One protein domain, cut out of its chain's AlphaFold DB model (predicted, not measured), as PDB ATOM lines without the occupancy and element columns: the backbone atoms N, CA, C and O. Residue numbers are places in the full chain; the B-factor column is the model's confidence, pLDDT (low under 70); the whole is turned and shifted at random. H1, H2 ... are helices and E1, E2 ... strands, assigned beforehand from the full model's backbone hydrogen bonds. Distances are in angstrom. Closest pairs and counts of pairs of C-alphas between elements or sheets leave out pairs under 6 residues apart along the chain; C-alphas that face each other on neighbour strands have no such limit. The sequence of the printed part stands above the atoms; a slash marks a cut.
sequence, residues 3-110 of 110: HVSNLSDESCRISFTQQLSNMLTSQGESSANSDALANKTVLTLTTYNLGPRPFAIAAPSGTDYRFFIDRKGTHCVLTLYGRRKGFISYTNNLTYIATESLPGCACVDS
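What this domain is: This is residues 3 to 110 of the 110 residues of an uncharacterized protein of Candidatus Nitrospira nitrosa (UniProt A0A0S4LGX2). A twisted antiparallel sheet, built on the long hairpin E2 and E3, has a helical hairpin on it: H1 packs over E3, while H2 only grazes the sheet at E1. Short strands E1, E4 and E5 edge the sheet, and E6 pairs with residues 3 to 4 near the turn between E2 and E3. The 108 printed residues run H1 H2 E1 E2 E3 E4 E5 E6, mixed in class, compact with a radius of gyration of the C-alphas of 13.0 A, and span 35 by 30 by 22 A.

Where its parts are: Find C-alpha 10 at (50.127, -7.249, -37.473); from there H1 runs 24.1 A to residue 26. H2, residues 31 to 47, covers 24.2 A. Next come E1, 55 to 58; E2, 63 to 72, 27.3 A; E3, 75 to 85, 30.7 A; E4, 88 to 91; E5, 98 to 101; and E6, 107 to 109, ending at C-alpha 109 (29.367, -8.514, -32.072).

How they stand to each other: Look first at hairpin E2 and E3, with N 70 and O 77 3.0 A apart. E1 lies on the other side of E2 from E3, with N 57 and O 65 2.9 A apart. On the other side of E3 from E2 the pairing is staggered: E5 beside residues 77 to 80, N 78 to O 100 2.8 A, and E4 beside 81 to 85, N 83 to O 90 2.9 A. H1 runs slantwise over E3, at 34 degrees on the local plane and a height over the sheet of 9.3 A. H1 and H2 touch at the C-alphas of Ser 21 and Ser 34, 4.5 A, opposite ways at a steep tilt of 44 degrees. In both helices every O i to N i+4 pair is within hydrogen-bond range. E6 pairs with no named strand.

The domain as a whole: The farthest C-alphas, Asp 9 and Phe 87, are 38.2 A apart. The printed part has no cut and no long link. Mean pLDDT of the printed part is 91.6; residue 110 alone is under 70.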
ATOM      1  N   HIS A   3      33.523  -4.966 -31.467       90.19
ATOM      2  CA  HIS A   3      34.918  -4.633 -31.194       90.19
ATOM      3  C   HIS A   3      35.853  -5.519 -32.005       90.19
ATOM      4  O   HIS A   3      35.490  -6.634 -32.381       90.19
ATOM      5  N   VAL A   4      37.052  -5.008 -32.283       91.88
ATOM      6  CA  VAL A   4      38.100  -5.764 -32.971       91.88
ATOM      7  C   VAL A   4      38.666  -6.805 -32.005       91.88
ATOM      8  O   VAL A   4      39.130  -6.448 -30.925       91.88
ATOM      9  N   SER A   5      38.647  -8.079 -32.393       91.56
ATOM     10  CA  SER A   5      39.157  -9.188 -31.574       91.56
ATOM     11  C   SER A   5      40.619  -9.533 -31.848       91.56
ATOM     12  O   SER A   5      41.256 -10.176 -31.019       91.56
ATOM     13  N   ASN A   6      41.165  -9.113 -32.990       93.62
ATOM     14  CA  ASN A   6      42.489  -9.521 -33.459       93.62
ATOM     15  C   ASN A   6      43.459  -8.343 -33.644       93.62
ATOM     16  O   ASN A   6      44.328  -8.360 -34.509       93.62
ATOM     17  N   LEU A   7      43.342  -7.308 -32.808       92.25
ATOM     18  CA  LEU A   7      44.192  -6.113 -32.899       92.25
ATOM     19  C   LEU A   7      45.682  -6.399 -32.597       92.25
ATOM     20  O   LEU A   7      46.553  -5.593 -32.924       92.25
ATOM     21  N   SER A   8      45.988  -7.553 -31.994       90.75
ATOM     22  CA  SER A   8      47.360  -8.051 -31.824       90.75
ATOM     23  C   SER A   8      47.985  -8.560 -33.130       90.75
ATOM     24  O   SER A   8      49.214  -8.556 -33.243       90.75
ATOM     25  N   ASP A   9      47.173  -8.934 -34.125       94.38
ATOM     26  CA  ASP A   9      47.654  -9.345 -35.444       94.38
ATOM     27  C   ASP A   9      48.250  -8.143 -36.176       94.38
ATOM     28  O   ASP A   9      47.676  -7.052 -36.204       94.38
ATOM     29  N   GLU A  10      49.408  -8.336 -36.804       94.31
ATOM     30  CA  GLU A  10      50.127  -7.249 -37.473       94.31
ATOM     31  C   GLU A  10      49.315  -6.605 -38.604       94.31
ATOM     32  O   GLU A  10      49.270  -5.379 -38.697       94.31
ATOM     33  N   SER A  11      48.622  -7.406 -39.414       95.00
ATOM     34  CA  SER A  11      47.808  -6.913 -40.531       95.00
ATOM     35  C   SER A  11      46.666  -6.009 -40.059       95.00
ATOM     36  O   SER A  11      46.509  -4.897 -40.570       95.00
ATOM     37  N   CYS A  12      45.911  -6.446 -39.046       95.69
ATOM     38  CA  CYS A  12      44.848  -5.641 -38.456       95.69
ATOM     39  C   CYS A  12      45.414  -4.391 -37.780       95.69
ATOM     40  O   CYS A  12      44.892  -3.296 -37.980       95.69
ATOM     41  N   ARG A  13      46.515  -4.522 -37.029       95.94
ATOM     42  CA  ARG A  13      47.161  -3.395 -36.354       95.94
ATOM     43  C   ARG A  13      47.588  -2.304 -37.333       95.94
ATOM     44  O   ARG A  13      47.276  -1.140 -37.104       95.94
ATOM     45  N   ILE A  14      48.273  -2.670 -38.418       96.75
ATOM     46  CA  ILE A  14      48.715  -1.722 -39.450       96.75
ATOM     47  C   ILE A  14      47.505  -1.030 -40.075       96.75
ATOM     48  O   ILE A  14      47.475   0.198 -40.151       96.75
ATOM     49  N   SER A  15      46.490  -1.806 -40.470       96.50
ATOM     50  CA  SER A  15      45.279  -1.250 -41.068       96.50
ATOM     51  C   SER A  15      44.571  -0.281 -40.122       96.50
ATOM     52  O   SER A  15      44.273   0.846 -40.511       96.50
ATOM     53  N   PHE A  16      44.349  -0.683 -38.870       97.00
ATOM     54  CA  PHE A  16      43.680   0.142 -37.872       97.00
ATOM     55  C   PHE A  16      44.432   1.447 -37.623       97.00
ATOM     56  O   PHE A  16      43.826   2.518 -37.670       97.00
ATOM     57  N   THR A  17      45.748   1.374 -37.403       97.62
ATOM     58  CA  THR A  17      46.582   2.561 -37.197       97.62
ATOM     59  C   THR A  17      46.507   3.499 -38.400       97.62
ATOM     60  O   THR A  17      46.295   4.698 -38.225       97.62
ATOM     61  N   GLN A  18      46.632   2.965 -39.617       97.75
ATOM     62  CA  GLN A  18      46.615   3.764 -40.838       97.75
ATOM     63  C   GLN A  18      45.263   4.453 -41.054       97.75
ATOM     64  O   GLN A  18      45.224   5.655 -41.312       97.75
ATOM     65  N   GLN A  19      44.152   3.723 -40.914       97.81
ATOM     66  CA  GLN A  19      42.820   4.296 -41.112       97.81
ATOM     67  C   GLN A  19      42.499   5.352 -40.058       97.81
ATOM     68  O   GLN A  19      42.035   6.440 -40.394       97.81
ATOM     69  N   LEU A  20      42.818   5.084 -38.790       98.06
ATOM     70  CA  LEU A  20      42.614   6.059 -37.725       98.06
ATOM     71  C   LEU A  20      43.466   7.321 -37.936       98.06
ATOM     72  O   LEU A  20      42.950   8.431 -37.797       98.06
ATOM     73  N   SER A  21      44.740   7.174 -38.314       98.31
ATOM     74  CA  SER A  21      45.614   8.320 -38.593       98.31
ATOM     75  C   SER A  21      45.100   9.161 -39.768       98.31
ATOM     76  O   SER A  21      45.002  10.389 -39.668       98.31
ATOM     77  N   ASN A  22      44.674   8.513 -40.855       97.94
ATOM     78  CA  ASN A  22      44.087   9.194 -42.007       97.94
ATOM     79  C   ASN A  22      42.827   9.972 -41.615       97.94
ATOM     80  O   ASN A  22      42.720  11.157 -41.927       97.94
ATOM     81  N   MET A  23      41.911   9.345 -40.867       97.38
ATOM     82  CA  MET A  23      40.688   9.998 -40.400       97.38
ATOM     83  C   MET A  23      41.000  11.236 -39.558       97.38
ATOM     84  O   MET A  23      40.432  12.295 -39.812       97.38
ATOM     85  N   LEU A  24      41.910  11.135 -38.583       97.62
ATOM     86  CA  LEU A  24      42.310  12.268 -37.739       97.62
ATOM     87  C   LEU A  24      42.940  13.398 -38.566       97.62
ATOM     88  O   LEU A  24      42.578  14.565 -38.399       97.62
ATOM     89  N   THR A  25      43.804  13.051 -39.519       97.75
ATOM     90  CA  THR A  25      44.438  14.018 -40.427       97.75
ATOM     91  C   THR A  25      43.399  14.742 -41.285       97.75
ATOM     92  O   THR A  25      43.417  15.969 -41.379       97.75
ATOM     93  N   SER A  26      42.410  14.027 -41.828       96.12
ATOM     94  CA  SER A  26      41.286  14.632 -42.558       96.12
ATOM     95  C   SER A  26      40.411  15.538 -41.686       96.12
ATOM     96  O   SER A  26      39.714  16.405 -42.209       96.12
ATOM     97  N   GLN A  27      40.438  15.372 -40.360       94.50
ATOM     98  CA  GLN A  27      39.760  16.270 -39.423       94.50
ATOM     99  C   GLN A  27      40.596  17.490 -39.011       94.50
ATOM    100  O   GLN A  27      40.102  18.310 -38.232       94.50
ATOM    101  N   GLY A  28      41.811  17.640 -39.543       94.62
ATOM    102  CA  GLY A  28      42.678  18.794 -39.317       94.62
ATOM    103  C   GLY A  28      43.781  18.586 -38.280       94.62
ATOM    104  O   GLY A  28      44.436  19.559 -37.913       94.62
ATOM    105  N   GLU A  29      44.006  17.358 -37.803       96.81
ATOM    106  CA  GLU A  29      45.224  17.042 -37.050       96.81
ATOM    107  C   GLU A  29      46.446  17.011 -37.979       96.81
ATOM    108  O   GLU A  29      46.357  16.656 -39.155       96.81
ATOM    109  N   SER A  30      47.622  17.356 -37.454       97.19
ATOM    110  CA  SER A  30      48.877  17.128 -38.182       97.19
ATOM    111  C   SER A  30      49.158  15.628 -38.294       97.19
ATOM    112  O   SER A  30      48.958  14.924 -37.304       97.19
ATOM    113  N   SER A  31      49.752  15.176 -39.403       96.38
ATOM    114  CA  SER A  31      50.130  13.762 -39.609       96.38
ATOM    115  C   SER A  31      50.873  13.159 -38.411       96.38
ATOM    116  O   SER A  31      50.503  12.095 -37.934       96.38
ATOM    117  N   ALA A  32      51.858  13.874 -37.853       96.50
ATOM    118  CA  ALA A  32      52.634  13.392 -36.708       96.50
ATOM    119  C   ALA A  32      51.769  13.130 -35.459       96.50
ATOM    120  O   ALA A  32      51.921  12.103 -34.796       96.50
ATOM    121  N   ASN A  33      50.833  14.035 -35.147       97.31
ATOM    122  CA  ASN A  33      49.886  13.834 -34.047       97.31
ATOM    123  C   ASN A  33      48.921  12.686 -34.348       97.31
ATOM    124  O   ASN A  33      48.661  11.875 -33.464       97.31
ATOM    125  N   SER A  34      48.409  12.603 -35.576       97.94
ATOM    126  CA  SER A  34      47.505  11.535 -36.005       97.94
ATOM    127  C   SER A  34      48.137  10.153 -35.841       97.94
ATOM    128  O   SER A  34      47.530   9.275 -35.229       97.94
ATOM    129  N   ASP A  35      49.384   9.984 -36.285       97.88
ATOM    130  CA  ASP A  35      50.130   8.728 -36.163       97.88
ATOM    131  C   ASP A  35      50.392   8.368 -34.694       97.88
ATOM    132  O   ASP A  35      50.196   7.224 -34.272       97.88
ATOM    133  N   ALA A  36      50.788   9.347 -33.874       97.75
ATOM    134  CA  ALA A  36      51.011   9.137 -32.446       97.75
ATOM    135  C   ALA A  36      49.717   8.740 -31.710       97.75
ATOM    136  O   ALA A  36      49.718   7.812 -30.895       97.75
ATOM    137  N   LEU A  37      48.600   9.409 -32.012       98.00
ATOM    138  CA  LEU A  37      47.288   9.110 -31.438       98.00
ATOM    139  C   LEU A  37      46.775   7.740 -31.880       98.00
ATOM    140  O   LEU A  37      46.239   6.999 -31.052       98.00
ATOM    141  N   ALA A  38      46.966   7.378 -33.147       97.56
ATOM    142  CA  ALA A  38      46.559   6.083 -33.670       97.56
ATOM    143  C   ALA A  38      47.316   4.937 -32.981       97.56
ATOM    144  O   ALA A  38      46.691   4.019 -32.444       97.56
ATOM    145  N   ASN A  39      48.643   5.049 -32.871       96.94
ATOM    146  CA  ASN A  39      49.473   4.075 -32.158       96.94
ATOM    147  C   ASN A  39      49.096   3.959 -30.673       96.94
ATOM    148  O   ASN A  39      48.942   2.855 -30.147       96.94
ATOM    149  N   LYS A  40      48.882   5.091 -29.991       96.31
ATOM    150  CA  LYS A  40      48.434   5.104 -28.589       96.31
ATOM    151  C   LYS A  40      47.065   4.442 -28.417       96.31
ATOM    152  O   LYS A  40      46.837   3.743 -27.429       96.31
ATOM    153  N   THR A  41      46.157   4.655 -29.365       95.50
ATOM    154  CA  THR A  41      44.815   4.061 -29.341       95.50
ATOM    155  C   THR A  41      44.895   2.550 -29.481       95.50
ATOM    156  O   THR A  41      44.311   1.849 -28.662       95.50
ATOM    157  N   VAL A  42      45.683   2.045 -30.434       94.69
ATOM    158  CA  VAL A  42      45.937   0.604 -30.575       94.69
ATOM    159  C   VAL A  42      46.461   0.014 -29.271       94.69
ATOM    160  O   VAL A  42      45.885  -0.950 -28.781       94.69
ATOM    161  N   LEU A  43      47.491   0.621 -28.669       93.69
ATOM    162  CA  LEU A  43      48.040   0.167 -27.386       93.69
ATOM    163  C   LEU A  43      46.985   0.147 -26.272       93.69
ATOM    164  O   LEU A  43      46.962  -0.760 -25.446       93.69
ATOM    165  N   THR A  44      46.100   1.143 -26.243       92.31
ATOM    166  CA  THR A  44      45.029   1.225 -25.243       92.31
ATOM    167  C   THR A  44      44.001   0.113 -25.446       92.31
ATOM    168  O   THR A  44      43.626  -0.540 -24.478       92.31
ATOM    169  N   LEU A  45      43.578  -0.131 -26.688       90.75
ATOM    170  CA  LEU A  45      42.580  -1.149 -27.028       90.75
ATOM    171  C   LEU A  45      43.110  -2.582 -26.884       90.75
ATOM    172  O   LEU A  45      42.333  -3.484 -26.588       90.75
ATOM    173  N   THR A  46      44.413  -2.804 -27.071       89.31
ATOM    174  CA  THR A  46      45.032  -4.110 -26.795       89.31
ATOM    175  C   THR A  46      45.257  -4.341 -25.302       89.31
ATOM    176  O   THR A  46      45.135  -5.472 -24.840       89.31
ATOM    177  N   THR A  47      45.566  -3.289 -24.536       89.00
ATOM    178  CA  THR A  47      45.803  -3.392 -23.084       89.00
ATOM    179  C   THR A  47      44.498  -3.528 -22.303       89.00
ATOM    180  O   THR A  47      44.412  -4.307 -21.356       89.00
ATOM    181  N   TYR A  48      43.476  -2.767 -22.689       83.50
ATOM    182  CA  TYR A  48      42.190  -2.723 -22.009       83.50
ATOM    183  C   TYR A  48      41.109  -3.266 -22.932       83.50
ATOM    184  O   TYR A  48      40.788  -2.664 -23.955       83.50
ATOM    185  N   ASN A  49      40.487  -4.376 -22.535       77.00
ATOM    186  CA  ASN A  49      39.313  -4.874 -23.234       77.00
ATOM    187  C   ASN A  49      38.113  -3.957 -22.942       77.00
ATOM    188  O   ASN A  49      37.420  -4.111 -21.936       77.00
ATOM    189  N   LEU A  50      37.881  -2.982 -23.823       77.06
ATOM    190  CA  LEU A  50      36.758  -2.048 -23.715       77.06
ATOM    191  C   LEU A  50      35.415  -2.671 -24.145       77.06
ATOM    192  O   LEU A  50      34.370  -2.041 -23.962       77.06
ATOM    193  N   GLY A  51      35.415  -3.891 -24.697       83.44
ATOM    194  CA  GLY A  51      34.241  -4.488 -25.334       83.44
ATOM    195  C   GLY A  51      33.714  -3.633 -26.502       83.44
ATOM    196  O   GLY A  51      34.451  -2.803 -27.036       83.44
ATOM    197  N   PRO A  52      32.435  -3.769 -26.902       86.50
ATOM    198  CA  PRO A  52      31.824  -3.062 -28.043       86.50
ATOM    199  C   PRO A  52      31.506  -1.579 -27.745       86.50
ATOM    200  O   PRO A  52      30.483  -1.049 -28.183       86.50
ATOM    201  N   ARG A  53      32.300  -0.916 -26.901       88.88
ATOM    202  CA  ARG A  53      32.004   0.437 -26.421       88.88
ATOM    203  C   ARG A  53      32.616   1.488 -27.348       88.88
ATOM    204  O   ARG A  53      33.751   1.323 -27.796       88.88
ATOM    205  N   PRO A  54      31.916   2.612 -27.575       92.25
ATOM    206  CA  PRO A  54      32.543   3.791 -28.147       92.25
ATOM    207  C   PRO A  54      33.729   4.249 -27.292       92.25
ATOM    208  O   PRO A  54      33.690   4.171 -26.062       92.25
ATOM    209  N   PHE A  55      34.758   4.775 -27.943       93.38
ATOM    210  CA  PHE A  55      35.949   5.311 -27.296       93.38
ATOM    211  C   PHE A  55      36.227   6.736 -27.772       93.38
ATOM    212  O   PHE A  55      35.796   7.160 -28.848       93.38
ATOM    213  N   ALA A  56      36.934   7.493 -26.938       93.81
ATOM    214  CA  ALA A  56      37.291   8.872 -27.220       93.81
ATOM    215  C   ALA A  56      38.808   9.035 -27.313       93.81
ATOM    216  O   ALA A  56      39.554   8.421 -26.552       93.81
ATOM    217  N   ILE A  57      39.245   9.891 -28.231       96.12
ATOM    218  CA  ILE A  57      40.640  10.280 -28.407       96.12
ATOM    219  C   ILE A  57      40.726  11.784 -28.181       96.12
ATOM    220  O   ILE A  57      40.203  12.562 -28.979       96.12
ATOM    221  N   ALA A  58      41.387  12.181 -27.097       95.62
ATOM    222  CA  ALA A  58      41.726  13.575 -26.838       95.62
ATOM    223  C   ALA A  58      42.990  13.935 -27.628       95.62
ATOM    224  O   ALA A  58      44.067  13.387 -27.365       95.62
ATOM    225  N   ALA A  59      42.856  14.822 -28.610       95.19
ATOM    226  CA  ALA A  59      43.952  15.222 -29.479       95.19
ATOM    227  C   ALA A  59      44.651  16.505 -28.988       95.19
ATOM    228  O   ALA A  59      43.999  17.387 -28.418       95.19
ATOM    229  N   PRO A  60      45.961  16.675 -29.263       93.62
ATOM    230  CA  PRO A  60      46.713  17.873 -28.878       93.62
ATOM    231  C   PRO A  60      46.165  19.188 -29.449       93.62
ATOM    232  O   PRO A  60      46.419  20.245 -28.880       93.62
ATOM    233  N   SER A  61      45.381  19.151 -30.534       92.56
ATOM    234  CA  SER A  61      44.713  20.341 -31.084       92.56
ATOM    235  C   SER A  61      43.605  20.918 -30.185       92.56
ATOM    236  O   SER A  61      43.004  21.946 -30.530       92.56
ATOM    237  N   GLY A  62      43.292  20.244 -29.071       93.25
ATOM    238  CA  GLY A  62      42.159  20.542 -28.199       93.25
ATOM    239  C   GLY A  62      40.836  19.956 -28.698       93.25
ATOM    240  O   GLY A  62      39.773  20.421 -28.280       93.25
ATOM    241  N   THR A  63      40.894  18.984 -29.616       94.69
ATOM    242  CA  THR A  63      39.717  18.301 -30.163       94.69
ATOM    243  C   THR A  63      39.571  16.908 -29.556       94.69
ATOM    244  O   THR A  63      40.485  16.093 -29.629       94.69
ATOM    245  N   ASP A  64      38.398  16.611 -29.006       95.00
ATOM    246  CA  ASP A  64      38.009  15.268 -28.592       95.00
ATOM    247  C   ASP A  64      37.251  14.587 -29.728       95.00
ATOM    248  O   ASP A  64      36.163  15.028 -30.110       95.00
ATOM    249  N   TYR A  65      37.795  13.495 -30.247       96.38
ATOM    250  CA  TYR A  65      37.161  12.674 -31.274       96.38
ATOM    251  C   TYR A  65      36.476  11.467 -30.648       96.38
ATOM    252  O   TYR A  65      37.013  10.859 -29.724       96.38
ATOM    253  N   ARG A  66      35.295  11.103 -31.148       95.25
ATOM    254  CA  ARG A  66      34.512   9.968 -30.650       95.25
ATOM    255  C   ARG A  66      34.308   8.937 -31.742       95.25
ATOM    256  O   ARG A  66      33.693   9.229 -32.771       95.25
ATOM    257  N   PHE A  67      34.781   7.733 -31.470       95.75
ATOM    258  CA  PHE A  67      34.755   6.616 -32.392       95.75
ATOM    259  C   PHE A  67      33.970   5.446 -31.818       95.75
ATOM    260  O   PHE A  67      33.855   5.289 -30.604       95.75
ATOM    261  N   PHE A  68      33.464   4.596 -32.696       94.06
ATOM    262  CA  PHE A  68      33.073   3.235 -32.353       94.06
ATOM    263  C   PHE A  68      33.467   2.295 -33.487       94.06
ATOM    264  O   PHE A  68      33.749   2.729 -34.608       94.06
ATOM    265  N   ILE A  69      33.495   1.004 -33.170       94.19
ATOM    266  CA  ILE A  69      33.674  -0.060 -34.149       94.19
ATOM    267  C   ILE A  69      32.313  -0.696 -34.404       94.19
ATOM    268  O   ILE A  69      31.515  -0.916 -33.485       94.19
ATOM    269  N   ASP A  70      32.048  -0.995 -35.665       91.75
ATOM    270  CA  ASP A  70      30.856  -1.726 -36.062       91.75
ATOM    271  C   ASP A  70      31.180  -2.765 -37.121       91.75
ATOM    272  O   ASP A  70      32.293  -2.828 -37.654       91.75
ATOM    273  N   ARG A  71      30.180  -3.581 -37.431       90.44
ATOM    274  CA  ARG A  71      30.260  -4.580 -38.484       90.44
ATOM    275  C   ARG A  71      29.344  -4.185 -39.637       90.44
ATOM    276  O   ARG A  71      28.137  -4.036 -39.461       90.44
ATOM    277  N   LYS A  72      29.908  -4.051 -40.839       89.00
ATOM    278  CA  LYS A  72      29.144  -3.921 -42.088       89.00
ATOM    279  C   LYS A  72      29.346  -5.176 -42.928       89.00
ATOM    280  O   LYS A  72      30.380  -5.355 -43.571       89.00
ATOM    281  N   GLY A  73      28.349  -6.061 -42.899       86.12
ATOM    282  CA  GLY A  73      28.442  -7.381 -43.521       86.12
ATOM    283  C   GLY A  73      29.523  -8.223 -42.844       86.12
ATOM    284  O   GLY A  73      29.461  -8.474 -41.645       86.12
ATOM    285  N   THR A  74      30.533  -8.643 -43.601       83.00
ATOM    286  CA  THR A  74      31.681  -9.403 -43.079       83.00
ATOM    287  C   THR A  74      32.840  -8.514 -42.623       83.00
ATOM    288  O   THR A  74      33.793  -9.024 -42.035       83.00
ATOM    289  N   HIS A  75      32.771  -7.201 -42.855       89.31
ATOM    290  CA  HIS A  75      33.876  -6.279 -42.612       89.31
ATOM    291  C   HIS A  75      33.701  -5.477 -41.321       89.31
ATOM    292  O   HIS A  75      32.612  -4.994 -41.003       89.31
ATOM    293  N   CYS A  76      34.809  -5.291 -40.609       94.00
ATOM    294  CA  CYS A  76      34.940  -4.295 -39.554       94.00
ATOM    295  C   CYS A  76      34.970  -2.889 -40.146       94.00
ATOM    296  O   CYS A  76      35.678  -2.645 -41.127       94.00
ATOM    297  N   VAL A  77      34.277  -1.951 -39.509       95.19
ATOM    298  CA  VAL A  77      34.367  -0.529 -39.840       95.19
ATOM    299  C   VAL A  77      34.675   0.304 -38.604       95.19
ATOM    300  O   VAL A  77      34.148   0.049 -37.520       95.19
ATOM    301  N   LEU A  78      35.537   1.302 -38.780       96.19
ATOM    302  CA  LEU A  78      35.827   2.338 -37.800       96.19
ATOM    303  C   LEU A  78      35.009   3.578 -38.149       96.19
ATOM    304  O   LEU A  78      35.166   4.147 -39.229       96.19
ATOM    305  N   THR A  79      34.157   4.016 -37.229       95.50
ATOM    306  CA  THR A  79      33.261   5.148 -37.464       95.50
ATOM    307  C   THR A  79      33.560   6.284 -36.502       95.50
ATOM    308  O   THR A  79      33.499   6.119 -35.287       95.50
ATOM    309  N   LEU A  80      33.828   7.465 -37.059       96.00
ATOM    310  CA  LEU A  80      33.880   8.733 -36.341       96.00
ATOM    311  C   LEU A  80      32.481   9.351 -36.361       96.00
ATOM    312  O   LEU A  80      31.984   9.734 -37.420       96.00
ATOM    313  N   TYR A  81      31.851   9.484 -35.199       94.25
ATOM    314  CA  TYR A  81      30.478  10.000 -35.096       94.25
ATOM    315  C   TYR A  81      30.387  11.347 -34.386       94.25
ATOM    316  O   TYR A  81      29.385  12.053 -34.513       94.25
ATOM    317  N   GLY A  82      31.435  11.729 -33.656       93.06
ATOM    318  CA  GLY A  82      31.470  12.992 -32.939       93.06
ATOM    319  C   GLY A  82      32.859  13.601 -32.878       93.06
ATOM    320  O   GLY A  82      33.860  12.892 -32.799       93.06
ATOM    321  N   ARG A  83      32.908  14.931 -32.869       93.31
ATOM    322  CA  ARG A  83      34.096  15.699 -32.495       93.31
ATOM    323  C   ARG A  83      33.692  16.906 -31.660       93.31
ATOM    324  O   ARG A  83      32.665  17.530 -31.935       93.31
ATOM    325  N   ARG A  84      34.489  17.253 -30.658       92.31
ATOM    326  CA  ARG A  84      34.261  18.419 -29.802       92.31
ATOM    327  C   ARG A  84      35.541  19.226 -29.679       92.31
ATOM    328  O   ARG A  84      36.559  18.669 -29.309       92.31
ATOM    329  N   LYS A  85      35.480  20.533 -29.930       89.44
ATOM    330  CA  LYS A  85      36.594  21.464 -29.711       89.44
ATOM    331  C   LYS A  85      36.115  22.608 -28.824       89.44
ATOM    332  O   LYS A  85      35.293  23.426 -29.238       89.44
ATOM    333  N   GLY A  86      36.573  22.628 -27.573       86.69
ATOM    334  CA  GLY A  86      36.062  23.545 -26.551       86.69
ATOM    335  C   GLY A  86      34.549  23.384 -26.325       86.69
ATOM    336  O   GLY A  86      34.076  22.327 -25.894       86.69
ATOM    337  N   PHE A  87      33.783  24.436 -26.624       80.12
ATOM    338  CA  PHE A  87      32.315  24.454 -26.505       80.12
ATOM    339  C   PHE A  87      31.584  24.031 -27.786       80.12
ATOM    340  O   PHE A  87      30.376  23.814 -27.756       80.12
ATOM    341  N   ILE A  88      32.298  23.885 -28.905       78.31
ATOM    342  CA  ILE A  88      31.710  23.471 -30.180       78.31
ATOM    343  C   ILE A  88      31.680  21.944 -30.213       78.31
ATOM    344  O   ILE A  88      32.729  21.299 -30.228       78.31
ATOM    345  N   SER A  89      30.481  21.366 -30.230       81.75
ATOM    346  CA  SER A  89      30.267  19.923 -30.358       81.75
ATOM    347  C   SER A  89      29.556  19.627 -31.669       81.75
ATOM    348  O   SER A  89      28.497  20.185 -31.943       81.75
ATOM    349  N   TYR A  90      30.117  18.720 -32.460       78.81
ATOM    350  CA  TYR A  90      29.469  18.162 -33.638       78.81
ATOM    351  C   TYR A  90      29.250  16.672 -33.408       78.81
ATOM    352  O   TYR A  90      30.177  15.938 -33.066       78.81
ATOM    353  N   THR A  91      28.012  16.216 -33.548       78.75
ATOM    354  CA  THR A  91      27.654  14.798 -33.486       78.75
ATOM    355  C   THR A  91      26.669  14.537 -34.605       78.75
ATOM    356  O   THR A  91      25.657  15.227 -34.704       78.75
ATOM    357  N   ASN A  92      26.981  13.575 -35.462       73.75
ATOM    358  CA  ASN A  92      26.115  13.196 -36.564       73.75
ATOM    359  C   ASN A  92      25.906  11.688 -36.509       73.75
ATOM    360  O   ASN A  92      26.770  10.925 -36.920       73.75
ATOM    361  N   ASN A  93      24.754  11.271 -35.991       74.81
ATOM    362  CA  ASN A  93      24.398   9.856 -35.878       74.81
ATOM    363  C   ASN A  93      23.590   9.356 -37.088       74.81
ATOM    364  O   ASN A  93      23.172   8.204 -37.093       74.81
ATOM    365  N   LEU A  94      23.336  10.218 -38.086       70.81
ATOM    366  CA  LEU A  94      22.575   9.874 -39.292       70.81
ATOM    367  C   LEU A  94      23.505   9.450 -40.432       70.81
ATOM    368  O   LEU A  94      23.303   8.395 -41.021       70.81
ATOM    369  N   THR A  95      24.540  10.245 -40.727       75.88
ATOM    370  CA  THR A  95      25.518   9.939 -41.790       75.88
ATOM    371  C   THR A  95      26.927   9.676 -41.268       75.88
ATOM    372  O   THR A  95      27.777   9.240 -42.043       75.88
ATOM    373  N   TYR A  96      27.177   9.912 -39.975       87.06
ATOM    374  CA  TYR A  96      28.515   9.924 -39.374       87.06
ATOM    375  C   TYR A  96      29.453  10.964 -40.012       87.06
ATOM    376  O   TYR A  96      29.153  11.565 -41.041       87.06
ATOM    377  N   ILE A  97      30.559  11.271 -39.332       91.12
ATOM    378  CA  ILE A  97      31.560  12.235 -39.822       91.12
ATOM    379  C   ILE A  97      32.467  11.547 -40.842       91.12
ATOM    380  O   ILE A  97      32.769  12.113 -41.887       91.12
ATOM    381  N   ALA A  98      32.903  10.330 -40.521       93.62
ATOM    382  CA  ALA A  98      33.696   9.480 -41.393       93.62
ATOM    383  C   ALA A  98      33.481   8.012 -41.006       93.62
ATOM    384  O   ALA A  98      33.192   7.697 -39.849       93.62
ATOM    385  N   THR A  99      33.595   7.107 -41.971       94.88
ATOM    386  CA  THR A  99      33.544   5.661 -41.740       94.88
ATOM    387  C   THR A  99      34.522   4.990 -42.682       94.88
ATOM    388  O   THR A  99      34.348   5.092 -43.891       94.88
ATOM    389  N   GLU A 100      35.492   4.280 -42.122       95.69
ATOM    390  CA  GLU A 100      36.528   3.588 -42.882       95.69
ATOM    391  C   GLU A 100      36.474   2.084 -42.632       95.69
ATOM    392  O   GLU A 100      36.166   1.625 -41.529       95.69
ATOM    393  N   SER A 101      36.772   1.304 -43.669       94.69
ATOM    394  CA  SER A 101      36.890  -0.152 -43.540       94.69
ATOM    395  C   SER A 101      38.208  -0.519 -42.868       94.69
ATOM    396  O   SER A 101      39.232   0.102 -43.135       94.69
ATOM    397  N   LEU A 102      38.197  -1.569 -42.050       95.38
ATOM    398  CA  LEU A 102      39.381  -2.113 -41.383       95.38
ATOM    399  C   LEU A 102      39.775  -3.467 -42.007       95.38
ATOM    400  O   LEU A 102      39.422  -4.521 -41.466       95.38
ATOM    401  N   PRO A 103      40.435  -3.483 -43.182       94.00
ATOM    402  CA  PRO A 103      40.881  -4.723 -43.810       94.00
ATOM    403  C   PRO A 103      41.843  -5.508 -42.911       94.00
ATOM    404  O   PRO A 103      42.720  -4.950 -42.259       94.00
ATOM    405  N   GLY A 104      41.682  -6.832 -42.881       91.75
ATOM    406  CA  GLY A 104      42.490  -7.719 -42.036       91.75
ATOM    407  C   GLY A 104      42.068  -7.757 -40.563       91.75
ATOM    408  O   GLY A 104      42.576  -8.593 -39.817       91.75
ATOM    409  N   CYS A 105      41.116  -6.920 -40.145       94.25
ATOM    410  CA  CYS A 105      40.537  -6.988 -38.809       94.25
ATOM    411  C   CYS A 105      39.306  -7.898 -38.762       94.25
ATOM    412  O   CYS A 105      38.445  -7.869 -39.644       94.25
ATOM    413  N   ALA A 106      39.209  -8.673 -37.686       92.88
ATOM    414  CA  ALA A 106      38.051  -9.452 -37.295       92.88
ATOM    415  C   ALA A 106      37.329  -8.739 -36.150       92.88
ATOM    416  O   ALA A 106      37.951  -8.285 -35.189       92.88
ATOM    417  N   CYS A 107      36.004  -8.653 -36.259       91.06
ATOM    418  CA  CYS A 107      35.156  -8.049 -35.243       91.06
ATOM    419  C   CYS A 107      34.220  -9.091 -34.664       91.06
ATOM    420  O   CYS A 107      33.768 -10.004 -35.359       91.06
ATOM    421  N   VAL A 108      33.906  -8.927 -33.393       87.69
ATOM    422  CA  VAL A 108      32.896  -9.714 -32.698       87.69
ATOM    423  C   VAL A 108      31.791  -8.777 -32.237       87.69
ATOM    424  O   VAL A 108      32.044  -7.715 -31.658       87.69
ATOM    425  N   ASP A 109      30.567  -9.170 -32.567       80.62
ATOM    426  CA  ASP A 109      29.367  -8.514 -32.072       80.62
ATOM    427  C   ASP A 109      29.165  -8.909 -30.604       80.62
ATOM    428  O   ASP A 109      29.710  -9.911 -30.132       80.62
ATOM    429  N   SER A 110      28.435  -8.081 -29.867       59.97
ATOM    430  CA  SER A 110      27.994  -8.395 -28.504       59.97
ATOM    431  C   SER A 110      26.542  -8.817 -28.490       59.97
ATOM    432  O   SER A 110      25.776  -8.245 -29.297       59.97
TER     433      SER A 110